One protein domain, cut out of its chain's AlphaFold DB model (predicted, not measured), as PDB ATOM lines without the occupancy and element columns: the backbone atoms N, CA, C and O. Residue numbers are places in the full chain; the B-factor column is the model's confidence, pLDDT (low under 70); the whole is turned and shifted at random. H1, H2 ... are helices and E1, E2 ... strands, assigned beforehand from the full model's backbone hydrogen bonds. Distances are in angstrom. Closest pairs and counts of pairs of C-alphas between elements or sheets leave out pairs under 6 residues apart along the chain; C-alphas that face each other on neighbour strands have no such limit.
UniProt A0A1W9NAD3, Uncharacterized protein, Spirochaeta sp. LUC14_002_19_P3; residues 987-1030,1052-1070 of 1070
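This is residues 987 to 1030 and 1052 to 1070 of the 1070 residues of an uncharacterized protein of Spirochaeta sp. LUC14_002_19_P3 (UniProt A0A1W9NAD3). The model is one sheet of five strands curled like part of a small barrel that stays open, with its two edge strands, E4 and E5, coming near each other at one place, C-alphas 1023 and 1056. One short helix, H1, sits at the rim on the outside, and the last stretch, residues 1058 to 1070, loops out and folds back to end by E4. The 63 printed residues hold one named helix and five named strands, in the order E1 E2 H1 E3 E4 E5; the sheet runs E4 E3 E2 E1 E5, all antiparallel. The class is mostly strand, with 31 residues, under half, in named elements. The whole is compact, with a radius of gyration of the C-alphas of 11.1 A and spans of 29 by 24 by 22 A.

Begin with E1, residues 988 to 994, which makes a hairpin with E2, residues 997 to 999; look for N 994 and O 997, 2.8 A apart. E3, residues 1014 to 1019, is the antiparallel neighbour of E2, with N 1016 and O 998 at 2.9 A. It makes a hairpin with the edge strand E4, residues 1022 to 1027, where N 1026 and O 1015 are 2.8 A apart. Past the cut, the edge strand E5, residues 1053 to 1057, is antiparallel to E1, with N 991 and O 1054 at 2.8 A. The pairing of E1 is staggered: residues 988 to 992 pair with E5, residues 992 to 994 with E2. The sheet is strongly twisted and curled, its strands' lines turning by 95 degrees and the way across it by 128 degrees. The closest C-alphas of E4 and E5, those of Tyr 1023 and Leu 1056, are 7.8 A apart, while E3 and E5 are apart. H1, residues 1002 to 1005, only grazes the sheet; it is too short for an O i to N i+4 pair, and its one O i to N i+3 pair is not within range.

Find C-alpha 988 at (16.820, 17.553, 32.632); from there E1 runs 18.4 A to C-alpha 994. E2 follows, then H1, 5.7 A long. E3 begins at (17.064, 19.624, 45.951) and covers 15.6 A; E4 covers 16.3 A. E5 runs 13.1 A to C-alpha 1057 at (16.158, 13.191, 32.564).

The C-alphas farthest apart, those of Gly 1007 and Asn 1020, are 30.4 A apart. Residues 1031 to 1051 are not printed, and C-alphas 1030 and 1052 are 25.9 A apart across the cut. Of the links printed whole, none is long. The mean pLDDT of the printed part is 71.2; look for values under 70 at residues 994 to 997, 1016 to 1030, 1052 and 1060 to 1069.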
ATOM      1  N   TRP A 987      13.383  19.755  32.454       79.88
ATOM      2  CA  TRP A 987      13.161  18.413  31.913       79.88
ATOM      3  C   TRP A 987      14.445  17.566  31.935       79.88
ATOM      4  O   TRP A 987      14.396  16.352  31.765       79.88
ATOM      5  N   TYR A 988      15.594  18.204  32.183       84.06
ATOM      6  CA  TYR A 988      16.820  17.553  32.632       84.06
ATOM      7  C   TYR A 988      17.521  18.420  33.678       84.06
ATOM      8  O   TYR A 988      17.407  19.651  33.647       84.06
ATOM      9  N   VAL A 989      18.278  17.785  34.570       81.44
ATOM     10  CA  VAL A 989      19.138  18.470  35.541       81.44
ATOM     11  C   VAL A 989      20.535  17.851  35.547       81.44
ATOM     12  O   VAL A 989      20.669  16.625  35.542       81.44
ATOM     13  N   PRO A 990      21.606  18.665  35.554       85.00
ATOM     14  CA  PRO A 990      22.938  18.142  35.802       85.00
ATOM     15  C   PRO A 990      23.035  17.674  37.259       85.00
ATOM     16  O   PRO A 990      22.545  18.347  38.165       85.00
ATOM     17  N   ALA A 991      23.711  16.556  37.489       82.31
ATOM     18  CA  ALA A 991      23.918  15.974  38.805       82.31
ATOM     19  C   ALA A 991      25.374  15.525  38.983       82.31
ATOM     20  O   ALA A 991      26.009  15.028  38.050       82.31
ATOM     21  N   VAL A 992      25.899  15.703  40.192       80.38
ATOM     22  CA  VAL A 992      27.239  15.267  40.606       80.38
ATOM     23  C   VAL A 992      27.131  14.321  41.800       80.38
ATOM     24  O   VAL A 992      26.220  14.457  42.624       80.38
ATOM     25  N   LYS A 993      28.048  13.352  41.890       74.06
ATOM     26  CA  LYS A 993      28.125  12.417  43.022       74.06
ATOM     27  C   LYS A 993      28.519  13.189  44.291       74.06
ATOM     28  O   LYS A 993      29.492  13.939  44.277       74.06
ATOM     29  N   GLY A 994      27.735  13.050  45.354       64.25
ATOM     30  CA  GLY A 994      27.997  13.596  46.686       64.25
ATOM     31  C   GLY A 994      28.092  12.488  47.740       64.25
ATOM     32  O   GLY A 994      27.919  11.313  47.421       64.25
ATOM     33  N   CYS A 995      28.369  12.876  48.987       53.25
ATOM     34  CA  CYS A 995      28.503  11.964  50.130       53.25
ATOM     35  C   CYS A 995      27.199  11.220  50.475       53.25
ATOM     36  O   CYS A 995      27.260  10.045  50.813       53.25
ATOM     37  N   ASP A 996      26.033  11.850  50.274       54.94
ATOM     38  CA  ASP A 996      24.723  11.291  50.661       54.94
ATOM     39  C   ASP A 996      23.789  11.062  49.450       54.94
ATOM     40  O   ASP A 996      22.572  11.213  49.546       54.94
ATOM     41  N   GLY A 997      24.349  10.795  48.264       68.31
ATOM     42  CA  GLY A 997      23.597  10.635  47.011       68.31
ATOM     43  C   GLY A 997      24.047  11.601  45.917       68.31
ATOM     44  O   GLY A 997      25.193  12.050  45.901       68.31
ATOM     45  N   ARG A 998      23.171  11.925  44.958       74.62
ATOM     46  CA  ARG A 998      23.494  12.886  43.887       74.62
ATOM     47  C   ARG A 998      22.879  14.247  44.179       74.62
ATOM     48  O   ARG A 998      21.748  14.349  44.645       74.62
ATOM     49  N   ARG A 999      23.634  15.308  43.893       77.56
ATOM     50  CA  ARG A 999      23.209  16.701  44.100       77.56
ATOM     51  C   ARG A 999      23.353  17.519  42.827       77.56
ATOM     52  O   ARG A 999      24.150  17.181  41.952       77.56
ATOM     53  N   ILE A1000      22.627  18.628  42.753       79.25
ATOM     54  CA  ILE A1000      22.773  19.591  41.663       79.25
ATOM     55  C   ILE A1000      24.090  20.361  41.835       79.25
ATOM     56  O   ILE A1000      24.384  20.844  42.932       79.25
ATOM     57  N   PRO A1001      24.895  20.522  40.770       80.81
ATOM     58  CA  PRO A1001      26.112  21.311  40.830       80.81
ATOM     59  C   PRO A1001      25.766  22.788  41.017       80.81
ATOM     60  O   PRO A1001      25.197  23.450  40.136       80.81
ATOM     61  N   HIS A1002      26.181  23.328  42.163       80.88
ATOM     62  CA  HIS A1002      25.993  24.732  42.516       80.88
ATOM     63  C   HIS A1002      26.574  25.670  41.446       80.88
ATOM     64  O   HIS A1002      26.030  26.739  41.193       80.88
ATOM     65  N   SER A1003      27.643  25.258  40.756       81.50
ATOM     66  CA  SER A1003      28.289  26.009  39.674       81.50
ATOM     67  C   SER A1003      27.379  26.281  38.462       81.50
ATOM     68  O   SER A1003      27.605  27.271  37.756       81.50
ATOM     69  N   LYS A1004      26.342  25.458  38.228       83.00
ATOM     70  CA  LYS A1004      25.483  25.521  37.027       83.00
ATOM     71  C   LYS A1004      24.079  26.063  37.297       83.00
ATOM     72  O   LYS A1004      23.631  26.919  36.532       83.00
ATOM     73  N   CYS A1005      23.419  25.603  38.362       85.38
ATOM     74  CA  CYS A1005      21.983  25.841  38.587       85.38
ATOM     75  C   CYS A1005      21.654  26.717  39.807       85.38
ATOM     76  O   CYS A1005      20.481  26.961  40.062       85.38
ATOM     77  N   SER A1006      22.649  27.189  40.566       86.19
ATOM     78  CA  SER A1006      22.388  28.051  41.730       86.19
ATOM     79  C   SER A1006      21.680  29.356  41.341       86.19
ATOM     80  O   SER A1006      22.040  29.997  40.342       86.19
ATOM     81  N   GLY A1007      20.687  29.731  42.152       85.44
ATOM     82  CA  GLY A1007      19.789  30.862  41.932       85.44
ATOM     83  C   GLY A1007      18.479  30.507  41.219       85.44
ATOM     84  O   GLY A1007      17.778  31.425  40.819       85.44
ATOM     85  N   ALA A1008      18.170  29.220  41.015       88.50
ATOM     86  CA  ALA A1008      16.862  28.761  40.545       88.50
ATOM     87  C   ALA A1008      16.013  28.310  41.740       88.50
ATOM     88  O   ALA A1008      16.270  27.245  42.301       88.50
ATOM     89  N   ALA A1009      14.986  29.084  42.096       86.81
ATOM     90  CA  ALA A1009      14.243  28.890  43.347       86.81
ATOM     91  C   ALA A1009      13.610  27.488  43.474       86.81
ATOM     92  O   ALA A1009      13.577  26.897  44.551       86.81
ATOM     93  N   CYS A1010      13.144  26.900  42.364       83.12
ATOM     94  CA  CYS A1010      12.529  25.569  42.384       83.12
ATOM     95  C   CYS A1010      13.501  24.413  42.677       83.12
ATOM     96  O   CYS A1010      13.033  23.329  43.042       83.12
ATOM     97  N   LEU A1011      14.810  24.642  42.520       82.12
ATOM     98  CA  LEU A1011      15.882  23.664  42.729       82.12
ATOM     99  C   LEU A1011      16.641  23.873  44.046       82.12
ATOM    100  O   LEU A1011      17.571  23.114  44.342       82.12
ATOM    101  N   ASP A1012      16.273  24.879  44.841       75.56
ATOM    102  CA  ASP A1012      16.898  25.113  46.138       75.56
ATOM    103  C   ASP A1012      16.691  23.901  47.061       75.56
ATOM    104  O   ASP A1012      15.597  23.347  47.175       75.56
ATOM    105  N   ASN A1013      17.777  23.468  47.711       70.12
ATOM    106  CA  ASN A1013      17.825  22.302  48.607       70.12
ATOM    107  C   ASN A1013      17.386  20.965  47.975       70.12
ATOM    108  O   ASN A1013      17.016  20.029  48.687       70.12
ATOM    109  N   TRP A1014      17.447  20.848  46.648       74.81
ATOM    110  CA  TRP A1014      17.064  19.624  45.951       74.81
ATOM    111  C   TRP A1014      18.176  18.560  45.972       74.81
ATOM    112  O   TRP A1014      19.338  18.837  45.650       74.81
ATOM    113  N   ARG A1015      17.809  17.321  46.328       71.00
ATOM    114  CA  ARG A1015      18.685  16.136  46.339       71.00
ATOM    115  C   ARG A1015      18.053  14.984  45.564       71.00
ATOM    116  O   ARG A1015      16.836  14.935  45.413       71.00
ATOM    117  N   VAL A1016      18.882  14.044  45.110       68.88
ATOM    118  CA  VAL A1016      18.437  12.845  44.391       68.88
ATOM    119  C   VAL A1016      18.901  11.585  45.104       68.88
ATOM    120  O   VAL A1016      20.107  11.349  45.238       68.88
ATOM    121  N   GLY A1017      17.928  10.769  45.508       66.44
ATOM    122  CA  GLY A1017      18.136   9.408  45.992       66.44
ATOM    123  C   GLY A1017      17.842   8.374  44.904       66.44
ATOM    124  O   GLY A1017      17.118   8.654  43.949       66.44
ATOM    125  N   LEU A1018      18.408   7.176  45.047       64.06
ATOM    126  CA  LEU A1018      18.045   6.014  44.233       64.06
ATOM    127  C   LEU A1018      16.923   5.262  44.953       64.06
ATOM    128  O   LEU A1018      17.106   4.861  46.101       64.06
ATOM    129  N   LYS A1019      15.780   5.056  44.298       60.56
ATOM    130  CA  LYS A1019      14.695   4.207  44.808       60.56
ATOM    131  C   LYS A1019      14.199   3.338  43.657       60.56
ATOM    132  O   LYS A1019      13.828   3.868  42.617       60.56
ATOM    133  N   ASN A1020      14.226   2.013  43.818       57.66
ATOM    134  CA  ASN A1020      13.825   1.047  42.783       57.66
ATOM    135  C   ASN A1020      14.507   1.285  41.414       57.66
ATOM    136  O   ASN A1020      13.839   1.309  40.387       57.66
ATOM    137  N   ASN A1021      15.827   1.509  41.397       60.56
ATOM    138  CA  ASN A1021      16.621   1.831  40.194       60.56
ATOM    139  C   ASN A1021      16.239   3.118  39.434       60.56
ATOM    140  O   ASN A1021      16.809   3.382  38.380       60.56
ATOM    141  N   LEU A1022      15.360   3.959  39.985       59.69
ATOM    142  CA  LEU A1022      15.011   5.270  39.436       59.69
ATOM    143  C   LEU A1022      15.526   6.392  40.341       59.69
ATOM    144  O   LEU A1022      15.567   6.265  41.572       59.69
ATOM    145  N   TYR A1023      15.923   7.511  39.735       66.75
ATOM    146  CA  TYR A1023      16.356   8.681  40.485       66.75
ATOM    147  C   TYR A1023      15.130   9.446  40.964       66.75
ATOM    148  O   TYR A1023      14.370   9.986  40.170       66.75
ATOM    149  N   THR A1024      14.923   9.504  42.277       67.06
ATOM    150  CA  THR A1024      13.799  10.248  42.858       67.06
ATOM    151  C   THR A1024      14.310  11.517  43.529       67.06
ATOM    152  O   THR A1024      15.227  11.475  44.355       67.06
ATOM    153  N   GLY A1025      13.736  12.659  43.156       64.56
ATOM    154  CA  GLY A1025      14.052  13.943  43.776       64.56
ATOM    155  C   GLY A1025      13.386  14.076  45.146       64.56
ATOM    156  O   GLY A1025      12.187  13.841  45.264       64.56
ATOM    157  N   VAL A1026      14.133  14.495  46.168       63.00
ATOM    158  CA  VAL A1026      13.610  14.791  47.512       63.00
ATOM    159  C   VAL A1026      14.029  16.204  47.919       63.00
ATOM    160  O   VAL A1026      15.196  16.585  47.785       63.00
ATOM    161  N   ARG A1027      13.076  16.994  48.427       60.06
ATOM    162  CA  ARG A1027      13.344  18.272  49.101       60.06
ATOM    163  C   ARG A1027      13.534  18.003  50.590       60.06
ATOM    164  O   ARG A1027      12.569  17.720  51.288       60.06
ATOM    165  N   THR A1028      14.763  18.089  51.081       54.22
ATOM    166  CA  THR A1028      15.034  18.038  52.526       54.22
ATOM    167  C   THR A1028      15.163  19.457  53.082       54.22
ATOM    168  O   THR A1028      15.948  20.234  52.529       54.22
ATOM    169  N   PRO A1029      14.447  19.815  54.165       37.78
ATOM    170  CA  PRO A1029      14.673  21.068  54.878       37.78
ATOM    171  C   PRO A1029      16.118  21.148  55.387       37.78
ATOM    172  O   PRO A1029      16.694  20.143  55.804       37.78
ATOM    173  N   LEU A1030      16.710  22.343  55.371       35.56
ATOM    174  CA  LEU A1030      17.974  22.583  56.070       35.56
ATOM    175  C   LEU A1030      17.744  22.437  57.586       35.56
ATOM    176  O   LEU A1030      16.773  23.014  58.084       35.56
ATOM    177  N   SER A1052      33.030  13.752  36.644       59.34
ATOM    178  CA  SER A1052      31.729  13.246  36.156       59.34
ATOM    179  C   SER A1052      30.472  14.008  36.639       59.34
ATOM    180  O   SER A1052      29.903  13.765  37.700       59.34
ATOM    181  N   THR A1053      29.997  14.960  35.821       71.31
ATOM    182  CA  THR A1053      28.590  15.400  35.872       71.31
ATOM    183  C   THR A1053      27.787  14.501  34.938       71.31
ATOM    184  O   THR A1053      28.150  14.383  33.770       71.31
ATOM    185  N   ILE A1054      26.677  13.947  35.407       77.50
ATOM    186  CA  ILE A1054      25.687  13.275  34.554       77.50
ATOM    187  C   ILE A1054      24.455  14.168  34.388       77.50
ATOM    188  O   ILE A1054      24.208  15.034  35.225       77.50
ATOM    189  N   ASN A1055      23.664  13.966  33.337       84.06
ATOM    190  CA  ASN A1055      22.368  14.632  33.192       84.06
ATOM    191  C   ASN A1055      21.260  13.621  33.497       84.06
ATOM    192  O   ASN A1055      21.184  12.593  32.829       84.06
ATOM    193  N   LEU A1056      20.439  13.921  34.503       79.50
ATOM    194  CA  LEU A1056      19.242  13.156  34.849       79.50
ATOM    195  C   LEU A1056      18.059  13.703  34.051       79.50
ATOM    196  O   LEU A1056      17.939  14.927  33.922       79.50
ATOM    197  N   TRP A1057      17.217  12.827  33.508       80.19
ATOM    198  CA  TRP A1057      16.158  13.191  32.564       80.19
ATOM    199  C   TRP A1057      14.810  12.905  33.177       80.19
ATOM    200  O   TRP A1057      14.524  11.784  33.560       80.19
ATOM    201  N   ARG A1058      13.954  13.913  33.231       77.12
ATOM    202  CA  ARG A1058      12.667  13.760  33.880       77.12
ATOM    203  C   ARG A1058      11.793  12.749  33.135       77.12
ATOM    204  O   ARG A1058      11.639  12.862  31.915       77.12
ATOM    205  N   ASP A1059      11.135  11.862  33.879       75.44
ATOM    206  CA  ASP A1059      10.024  11.084  33.343       75.44
ATOM    207  C   ASP A1059       8.824  12.006  33.068       75.44
ATOM    208  O   ASP A1059       8.266  12.662  33.952       75.44
ATOM    209  N   ILE A1060       8.452  12.085  31.793       68.88
ATOM    210  CA  ILE A1060       7.368  12.938  31.300       68.88
ATOM    211  C   ILE A1060       5.974  12.421  31.667       68.88
ATOM    212  O   ILE A1060       5.012  13.172  31.525       68.88
ATOM    213  N   SER A1061       5.852  11.159  32.085       66.88
ATOM    214  CA  SER A1061       4.578  10.545  32.472       66.88
ATOM    215  C   SER A1061       4.170  10.868  33.914       66.88
ATOM    216  O   SER A1061       3.010  10.691  34.281       66.88
ATOM    217  N   VAL A1062       5.101  11.385  34.720       66.56
ATOM    218  CA  VAL A1062       4.894  11.629  36.150       66.56
ATOM    219  C   VAL A1062       4.329  13.030  36.398       66.56
ATOM    220  O   VAL A1062       4.940  14.044  36.033       66.56
ATOM    221  N   LEU A1063       3.171  13.068  37.061       67.81
ATOM    222  CA  LEU A1063       2.510  14.253  37.614       67.81
ATOM    223  C   LEU A1063       2.422  14.103  39.143       67.81
ATOM    224  O   LEU A1063       2.118  12.994  39.589       67.81
ATOM    225  N   PRO A1064       2.640  15.172  39.941       68.25
ATOM    226  CA  PRO A1064       2.812  16.593  39.573       68.25
ATOM    227  C   PRO A1064       4.249  17.005  39.177       68.25
ATOM    228  O   PRO A1064       5.218  16.302  39.455       68.25
ATOM    229  N   LEU A1065       4.430  18.188  38.555       68.88
ATOM    230  CA  LEU A1065       5.740  18.700  38.103       68.88
ATOM    231  C   LEU A1065       6.792  18.865  39.216       68.88
ATOM    232  O   LEU A1065       7.976  19.015  38.910       68.88
ATOM    233  N   THR A1066       6.369  18.850  40.476       67.62
ATOM    234  CA  THR A1066       7.193  19.015  41.678       67.62
ATOM    235  C   THR A1066       7.704  17.704  42.278       67.62
ATOM    236  O   THR A1066       8.633  17.744  43.085       67.62
ATOM    237  N   GLU A1067       7.146  16.559  41.885       64.38
ATOM    238  CA  GLU A1067       7.455  15.234  42.433       64.38
ATOM    239  C   GLU A1067       8.154  14.411  41.346       64.38
ATOM    240  O   GLU A1067       7.539  13.903  40.415       64.38
ATOM    241  N   GLY A1068       9.487  14.389  41.369       59.75
ATOM    242  CA  GLY A1068      10.263  13.935  40.216       59.75
ATOM    243  C   GLY A1068      10.760  12.496  40.321       59.75
ATOM    244  O   GLY A1068      11.558  12.205  41.214       59.75
ATOM    245  N   GLN A1069      10.383  11.659  39.351       69.50
ATOM    246  CA  GLN A1069      11.180  10.514  38.889       69.50
ATOM    247  C   GLN A1069      12.036  10.956  37.680       69.50
ATOM    248  O   GLN A1069      11.564  11.731  36.839       69.50
ATOM    249  N   TRP A1070      13.300  10.525  37.633       71.12
ATOM    250  CA  TRP A1070      14.354  10.998  36.720       71.12
ATOM    251  C   TRP A1070      15.308   9.897  36.242       71.12
ATOM    252  O   TRP A1070      15.369   8.831  36.904       71.12
TER     253      TRP A1070